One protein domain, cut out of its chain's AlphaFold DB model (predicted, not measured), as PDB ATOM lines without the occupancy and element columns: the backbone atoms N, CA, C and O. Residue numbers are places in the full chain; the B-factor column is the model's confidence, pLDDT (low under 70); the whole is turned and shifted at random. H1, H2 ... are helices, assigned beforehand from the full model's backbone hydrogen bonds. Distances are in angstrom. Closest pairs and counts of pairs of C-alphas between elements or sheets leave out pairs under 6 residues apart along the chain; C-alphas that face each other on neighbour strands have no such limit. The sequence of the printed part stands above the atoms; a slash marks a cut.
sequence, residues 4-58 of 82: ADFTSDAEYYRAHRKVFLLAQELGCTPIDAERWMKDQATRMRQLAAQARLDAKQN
ATOM      1  N   ALA A   4       6.101  -8.457 -37.241       86.19
ATOM      2  CA  ALA A   4       6.958  -7.660 -38.123       86.19
ATOM      3  C   ALA A   4       7.960  -8.490 -38.951       86.19
ATOM      4  O   ALA A   4       8.520  -7.973 -39.910       86.19
ATOM      5  N   ASP A   5       8.178  -9.761 -38.595       88.50
ATOM      6  CA  ASP A   5       9.087 -10.653 -39.319       88.50
ATOM      7  C   ASP A   5       8.428 -11.266 -40.579       88.50
ATOM      8  O   ASP A   5       9.089 -11.990 -41.322       88.50
ATOM      9  N   PHE A   6       7.131 -11.013 -40.822       92.12
ATOM     10  CA  PHE A   6       6.341 -11.621 -41.902       92.12
ATOM     11  C   PHE A   6       5.850 -10.583 -42.909       92.12
ATOM     12  O   PHE A   6       5.562  -9.441 -42.555       92.12
ATOM     13  N   THR A   7       5.697 -10.993 -44.170       92.69
ATOM     14  CA  THR A   7       5.265 -10.094 -45.253       92.69
ATOM     15  C   THR A   7       3.768  -9.778 -45.180       92.69
ATOM     16  O   THR A   7       3.322  -8.756 -45.695       92.69
ATOM     17  N   SER A   8       2.971 -10.633 -44.531       95.69
ATOM     18  CA  SER A   8       1.535 -10.406 -44.340       95.69
ATOM     19  C   SER A   8       0.986 -11.062 -43.074       95.69
ATOM     20  O   SER A   8       1.545 -12.024 -42.543       95.69
ATOM     21  N   ASP A   9      -0.189 -10.603 -42.644       95.00
ATOM     22  CA  ASP A   9      -0.923 -11.193 -41.521       95.00
ATOM     23  C   ASP A   9      -1.305 -12.649 -41.766       95.00
ATOM     24  O   ASP A   9      -1.211 -13.488 -40.871       95.00
ATOM     25  N   ALA A  10      -1.709 -12.965 -42.996       96.38
ATOM     26  CA  ALA A  10      -2.046 -14.327 -43.379       96.38
ATOM     27  C   ALA A  10      -0.846 -15.267 -43.194       96.38
ATOM     28  O   ALA A  10      -1.003 -16.392 -42.720       96.38
ATOM     29  N   GLU A  11       0.357 -14.807 -43.538       95.00
ATOM     30  CA  GLU A  11       1.589 -15.565 -43.338       95.00
ATOM     31  C   GLU A  11       1.904 -15.754 -41.849       95.00
ATOM     32  O   GLU A  11       2.144 -16.883 -41.414       95.00
ATOM     33  N   TYR A  12       1.796 -14.683 -41.056       94.44
ATOM     34  CA  TYR A  12       1.971 -14.732 -39.603       94.44
ATOM     35  C   TYR A  12       1.025 -15.744 -38.937       94.44
ATOM     36  O   TYR A  12       1.467 -16.577 -38.141       94.44
ATOM     37  N   TYR A  13      -0.265 -15.730 -39.287       95.44
ATOM     38  CA  TYR A  13      -1.242 -16.667 -38.725       95.44
ATOM     39  C   TYR A  13      -1.022 -18.106 -39.198       95.44
ATOM     40  O   TYR A  13      -1.205 -19.039 -38.416       95.44
ATOM     41  N   ARG A  14      -0.580 -18.322 -40.445       95.81
ATOM     42  CA  ARG A  14      -0.192 -19.661 -40.923       95.81
ATOM     43  C   ARG A  14       1.000 -20.204 -40.138       95.81
ATOM     44  O   ARG A  14       0.982 -21.375 -39.763       95.81
ATOM     45  N   ALA A  15       2.012 -19.374 -39.883       93.25
ATOM     46  CA  ALA A  15       3.169 -19.754 -39.078       93.25
ATOM     47  C   ALA A  15       2.761 -20.086 -37.634       93.25
ATOM     48  O   ALA A  15       3.093 -21.164 -37.144       93.25
ATOM     49  N   HIS A  16       1.948 -19.238 -36.996       93.69
ATOM     50  CA  HIS A  16       1.419 -19.504 -35.654       93.69
ATOM     51  C   HIS A  16       0.582 -20.781 -35.586       93.69
ATOM     52  O   HIS A  16       0.753 -21.583 -34.670       93.69
ATOM     53  N   ARG A  17      -0.294 -21.018 -36.571       96.19
ATOM     54  CA  ARG A  17      -1.104 -22.239 -36.621       96.19
ATOM     55  C   ARG A  17      -0.231 -23.490 -36.676       96.19
ATOM     56  O   ARG A  17      -0.535 -24.459 -35.992       96.19
ATOM     57  N   LYS A  18       0.852 -23.474 -37.461       96.25
ATOM     58  CA  LYS A  18       1.798 -24.600 -37.530       96.25
ATOM     59  C   LYS A  18       2.440 -24.888 -36.171       96.25
ATOM     60  O   LYS A  18       2.485 -26.045 -35.773       96.25
ATOM     61  N   VAL A  19       2.876 -23.850 -35.457       96.12
ATOM     62  CA  VAL A  19       3.445 -23.982 -34.104       96.12
ATOM     63  C   VAL A  19       2.427 -24.589 -33.139       96.12
ATOM     64  O   VAL A  19       2.757 -25.512 -32.404       96.12
ATOM     65  N   PHE A  20       1.181 -24.108 -33.164       96.81
ATOM     66  CA  PHE A  20       0.120 -24.633 -32.302       96.81
ATOM     67  C   PHE A  20      -0.197 -26.104 -32.569       96.81
ATOM     68  O   PHE A  20      -0.392 -26.860 -31.622       96.81
ATOM     69  N   LEU A  21      -0.255 -26.513 -33.838       97.81
ATOM     70  CA  LEU A  21      -0.479 -27.914 -34.194       97.81
ATOM     71  C   LEU A  21       0.673 -28.796 -33.721       97.81
ATOM     72  O   LEU A  21       0.434 -29.811 -33.079       97.81
ATOM     73  N   LEU A  22       1.912 -28.359 -33.943       97.00
ATOM     74  CA  LEU A  22       3.082 -29.084 -33.466       97.00
ATOM     75  C   LEU A  22       3.091 -29.204 -31.934       97.00
ATOM     76  O   LEU A  22       3.426 -30.253 -31.398       97.00
ATOM     77  N   ALA A  23       2.696 -28.150 -31.219       97.38
ATOM     78  CA  ALA A  23       2.581 -28.183 -29.764       97.38
ATOM     79  C   ALA A  23       1.557 -29.227 -29.291       97.38
ATOM     80  O   ALA A  23       1.816 -29.942 -28.327       97.38
ATOM     81  N   GLN A  24       0.425 -29.357 -29.995       97.56
ATOM     82  CA  GLN A  24      -0.568 -30.399 -29.715       97.56
ATOM     83  C   GLN A  24      -0.015 -31.800 -29.989       97.56
ATOM     84  O   GLN A  24      -0.178 -32.685 -29.156       97.56
ATOM     85  N   GLU A  25       0.668 -31.993 -31.119       97.06
ATOM     86  CA  GLU A  25       1.275 -33.277 -31.496       97.06
ATOM     87  C   GLU A  25       2.346 -33.732 -30.495       97.06
ATOM     88  O   GLU A  25       2.430 -34.911 -30.163       97.06
ATOM     89  N   LEU A  26       3.149 -32.792 -29.994       95.00
ATOM     90  CA  LEU A  26       4.216 -33.059 -29.029       95.00
ATOM     91  C   LEU A  26       3.739 -33.052 -27.569       95.00
ATOM     92  O   LEU A  26       4.517 -33.395 -26.680       95.00
ATOM     93  N   GLY A  27       2.497 -32.635 -27.304       97.06
ATOM     94  CA  GLY A  27       1.972 -32.466 -25.947       97.06
ATOM     95  C   GLY A  27       2.737 -31.424 -25.120       97.06
ATOM     96  O   GLY A  27       2.905 -31.602 -23.915       97.06
ATOM     97  N   CYS A  28       3.239 -30.361 -25.754       96.44
ATOM     98  CA  CYS A  28       4.068 -29.334 -25.116       96.44
ATOM     99  C   CYS A  28       3.480 -27.925 -25.273       96.44
ATOM    100  O   CYS A  28       2.415 -27.727 -25.863       96.44
ATOM    101  N   THR A  29       4.160 -26.914 -24.721       96.44
ATOM    102  CA  THR A  29       3.720 -25.525 -24.888       96.44
ATOM    103  C   THR A  29       4.076 -24.997 -26.287       96.44
ATOM    104  O   THR A  29       5.070 -25.427 -26.878       96.44
ATOM    105  N   PRO A  30       3.339 -24.006 -26.827       94.50
ATOM    106  CA  PRO A  30       3.699 -23.375 -28.100       94.50
ATOM    107  C   PRO A  30       5.118 -22.793 -28.122       94.50
ATOM    108  O   PRO A  30       5.779 -22.821 -29.156       94.50
ATOM    109  N   ILE A  31       5.611 -22.296 -26.981       94.06
ATOM    110  CA  ILE A  31       6.973 -21.761 -26.854       94.06
ATOM    111  C   ILE A  31       8.006 -22.881 -27.032       94.06
ATOM    112  O   ILE A  31       8.996 -22.699 -27.746       94.06
ATOM    113  N   ASP A  32       7.760 -24.048 -26.435       95.25
ATOM    114  CA  ASP A  32       8.636 -25.213 -26.578       95.25
ATOM    115  C   ASP A  32       8.615 -25.751 -28.010       95.25
ATOM    116  O   ASP A  32       9.667 -26.058 -28.573       95.25
ATOM    117  N   ALA A  33       7.440 -25.786 -28.641       96.56
ATOM    118  CA  ALA A  33       7.302 -26.155 -30.045       96.56
ATOM    119  C   ALA A  33       8.054 -25.181 -30.974       96.56
ATOM    120  O   ALA A  33       8.766 -25.624 -31.877       96.56
ATOM    121  N   GLU A  34       7.983 -23.861 -30.735       94.31
ATOM    122  CA  GLU A  34       8.796 -22.883 -31.476       94.31
ATOM    123  C   GLU A  34      10.296 -23.163 -31.324       94.31
ATOM    124  O   GLU A  34      11.049 -23.070 -32.301       94.31
ATOM    125  N   ARG A  35      10.748 -23.480 -30.104       94.94
ATOM    126  CA  ARG A  35      12.154 -23.793 -29.829       94.94
ATOM    127  C   ARG A  35      12.582 -25.053 -30.569       94.94
ATOM    128  O   ARG A  35      13.581 -25.019 -31.284       94.94
ATOM    129  N   TRP A  36      11.775 -26.105 -30.498       94.50
ATOM    130  CA  TRP A  36      12.017 -27.345 -31.223       94.50
ATOM    131  C   TRP A  36      12.123 -27.111 -32.736       94.50
ATOM    132  O   TRP A  36      13.056 -27.597 -33.372       94.50
ATOM    133  N   MET A  37      11.233 -26.298 -33.325       93.00
ATOM    134  CA  MET A  37      11.309 -25.959 -34.753       93.00
ATOM    135  C   MET A  37      12.616 -25.243 -35.117       93.00
ATOM    136  O   MET A  37      13.203 -25.525 -36.166       93.00
ATOM    137  N   LYS A  38      13.092 -24.324 -34.269       92.81
ATOM    138  CA  LYS A  38      14.371 -23.624 -34.480       92.81
ATOM    139  C   LYS A  38      15.561 -24.573 -34.372       92.81
ATOM    140  O   LYS A  38      16.482 -24.479 -35.188       92.81
ATOM    141  N   ASP A  39      15.524 -25.494 -33.419       94.12
ATOM    142  CA  ASP A  39      16.576 -26.492 -33.227       94.12
ATOM    143  C   ASP A  39      16.649 -27.434 -34.435       94.12
ATOM    144  O   ASP A  39      17.729 -27.654 -34.987       94.12
ATOM    145  N   GLN A  40      15.500 -27.897 -34.942       93.31
ATOM    146  CA  GLN A  40      15.440 -28.700 -36.169       93.31
ATOM    147  C   GLN A  40      15.956 -27.935 -37.388       93.31
ATOM    148  O   GLN A  40      16.780 -28.456 -38.138       93.31
ATOM    149  N   ALA A  41      15.536 -26.681 -37.578       92.56
ATOM    150  CA  ALA A  41      16.025 -25.854 -38.679       92.56
ATOM    151  C   ALA A  41      17.551 -25.656 -38.614       92.56
ATOM    152  O   ALA A  41      18.234 -25.703 -39.638       92.56
ATOM    153  N   THR A  42      18.099 -25.478 -37.411       93.69
ATOM    154  CA  THR A  42      19.544 -25.346 -37.185       93.69
ATOM    155  C   THR A  42      20.270 -26.647 -37.506       93.69
ATOM    156  O   THR A  42      21.244 -26.630 -38.259       93.69
ATOM    157  N   ARG A  43      19.754 -27.783 -37.026       94.12
ATOM    158  CA  ARG A  43      20.302 -29.110 -37.326       94.12
ATOM    159  C   ARG A  43      20.307 -29.388 -38.827       94.12
ATOM    160  O   ARG A  43      21.318 -29.832 -39.357       94.12
ATOM    161  N   MET A  44      19.222 -29.074 -39.534       93.38
ATOM    162  CA  MET A  44      19.151 -29.247 -40.988       93.38
ATOM    163  C   MET A  44      20.179 -28.382 -41.725       93.38
ATOM    164  O   MET A  44      20.820 -28.855 -42.661       93.38
ATOM    165  N   ARG A  45      20.400 -27.135 -41.286       93.38
ATOM    166  CA  ARG A  45      21.455 -26.274 -41.850       93.38
ATOM    167  C   ARG A  45      22.848 -26.846 -41.613       93.38
ATOM    168  O   ARG A  45      23.666 -26.813 -42.526       93.38
ATOM    169  N   GLN A  46      23.109 -27.374 -40.417       92.69
ATOM    170  CA  GLN A  46      24.380 -28.023 -40.095       92.69
ATOM    171  C   GLN A  46      24.603 -29.267 -40.955       92.69
ATOM    172  O   GLN A  46      25.662 -29.396 -41.556       92.69
ATOM    173  N   LEU A  47      23.593 -30.130 -41.095       92.88
ATOM    174  CA  LEU A  47      23.667 -31.307 -41.965       92.88
ATOM    175  C   LEU A  47      23.906 -30.918 -43.427       92.88
ATOM    176  O   LEU A  47      24.751 -31.511 -44.087       92.88
ATOM    177  N   ALA A  48      23.222 -29.887 -43.926       92.38
ATOM    178  CA  ALA A  48      23.446 -29.388 -45.280       92.38
ATOM    179  C   ALA A  48      24.857 -28.801 -45.460       92.38
ATOM    180  O   ALA A  48      25.467 -28.971 -46.515       92.38
ATOM    181  N   ALA A  49      25.390 -28.109 -44.450       92.12
ATOM    182  CA  ALA A  49      26.760 -27.607 -44.469       92.12
ATOM    183  C   ALA A  49      27.779 -28.755 -44.457       92.12
ATOM    184  O   ALA A  49      28.713 -28.731 -45.256       92.12
ATOM    185  N   GLN A  50      27.559 -29.774 -43.625       91.00
ATOM    186  CA  GLN A  50      28.404 -30.963 -43.565       91.00
ATOM    187  C   GLN A  50      28.389 -31.717 -44.895       91.00
ATOM    188  O   GLN A  50      29.447 -31.961 -45.457       91.00
ATOM    189  N   ALA A  51      27.212 -31.962 -45.474       88.75
ATOM    190  CA  ALA A  51      27.090 -32.622 -46.771       88.75
ATOM    191  C   ALA A  51      27.848 -31.876 -47.885       88.75
ATOM    192  O   ALA A  51      28.442 -32.495 -48.764       88.75
ATOM    193  N   ARG A  52      27.873 -30.536 -47.846       85.50
ATOM    194  CA  ARG A  52      28.671 -29.726 -48.785       85.50
ATOM    195  C   ARG A  52      30.176 -29.869 -48.561       85.50
ATOM    196  O   ARG A  52      30.925 -29.777 -49.529       85.50
ATOM    197  N   LEU A  53      30.621 -30.018 -47.315       87.12
ATOM    198  CA  LEU A  53      32.028 -30.264 -46.992       87.12
ATOM    199  C   LEU A  53      32.439 -31.673 -47.418       87.12
ATOM    200  O   LEU A  53      33.447 -31.816 -48.105       87.12
ATOM    201  N   ASP A  54      31.618 -32.673 -47.109       85.19
ATOM    202  CA  ASP A  54      31.851 -34.066 -47.487       85.19
ATOM    203  C   ASP A  54      31.921 -34.209 -49.013       85.19
ATOM    204  O   ASP A  54      32.856 -34.812 -49.524       85.19
ATOM    205  N   ALA A  55      31.020 -33.560 -49.760       83.25
ATOM    206  CA  ALA A  55      31.049 -33.558 -51.226       83.25
ATOM    207  C   ALA A  55      32.293 -32.871 -51.825       83.25
ATOM    208  O   ALA A  55      32.662 -33.153 -52.963       83.25
ATOM    209  N   LYS A  56      32.937 -31.954 -51.092       81.25
ATOM    210  CA  LYS A  56      34.207 -31.336 -51.511       81.25
ATOM    211  C   LYS A  56      35.410 -32.215 -51.182       81.25
ATOM    212  O   LYS A  56      36.368 -32.223 -51.945       81.25
ATOM    213  N   GLN A  57      35.384 -32.898 -50.038       79.56
ATOM    214  CA  GLN A  57      36.474 -33.764 -49.581       79.56
ATOM    215  C   GLN A  57      36.485 -35.109 -50.305       79.56
ATOM    216  O   GLN A  57      37.547 -35.645 -50.602       79.56
ATOM    217  N   ASN A  58      35.302 -35.631 -50.606       72.06
ATOM    218  CA  ASN A  58      35.098 -36.863 -51.337       72.06
ATOM    219  C   ASN A  58      34.225 -36.538 -52.555       72.06
ATOM    220  O   ASN A  58      33.006 -36.742 -52.513       72.06
TER     221      ASN A  58
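Overview. This is residues 4 to 58 of the 82 residues of an uncharacterized protein of Altererythrobacter sp. 66-12 (UniProt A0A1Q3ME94). What shape does the printed part make? Two helices make an L: H1 is the shorter arm, and H2, the longer arm, meets it with residues 30 to 34 beside residues 19 to 26 of H1. Residues 38 to 58 stick out from this corner as a long free arm. What is it built of, and how large is it? The printed part has 55 residues with two named helices, H1 then H2, and no named strand, and its class is all helix. It is only just extended, close to loose, with a radius of gyration of the C-alphas of 15.4 A, and it is flat, spanning 43 by 30 by 14 A.

Arrangement. How do the helices meet? H1, residues 9 to 26, and H2, residues 30 to 57, touch, and their closest C-alphas, those of Ala 23 and Ala 33, are 5.1 A apart. Their lines stand about perpendicular, at 87 degrees. Are their backbones well formed? In H1 and H2 every O i to N i+4 pair is within hydrogen-bond range.

Along the chain. Where does H1 run? It begins at C-alpha 9, (-0.923, -11.193, -41.521), and ends at C-alpha 26, 25.7 A away. Where does H2 run? It begins at C-alpha 30, (3.699, -23.375, -28.100), and ends 40.5 A away at C-alpha 57, (36.474, -33.764, -49.581).

Size, cuts and confidence. How far does it reach? The two C-alphas farthest apart, those of Asp 9 and Asn 58, are 45.3 A apart. Is it whole and confident? The printed part has no cut, and the link from H1 to H2 is tight, with 3 residues. The mean pLDDT of the printed part is 92.7, and no printed residue is under 70.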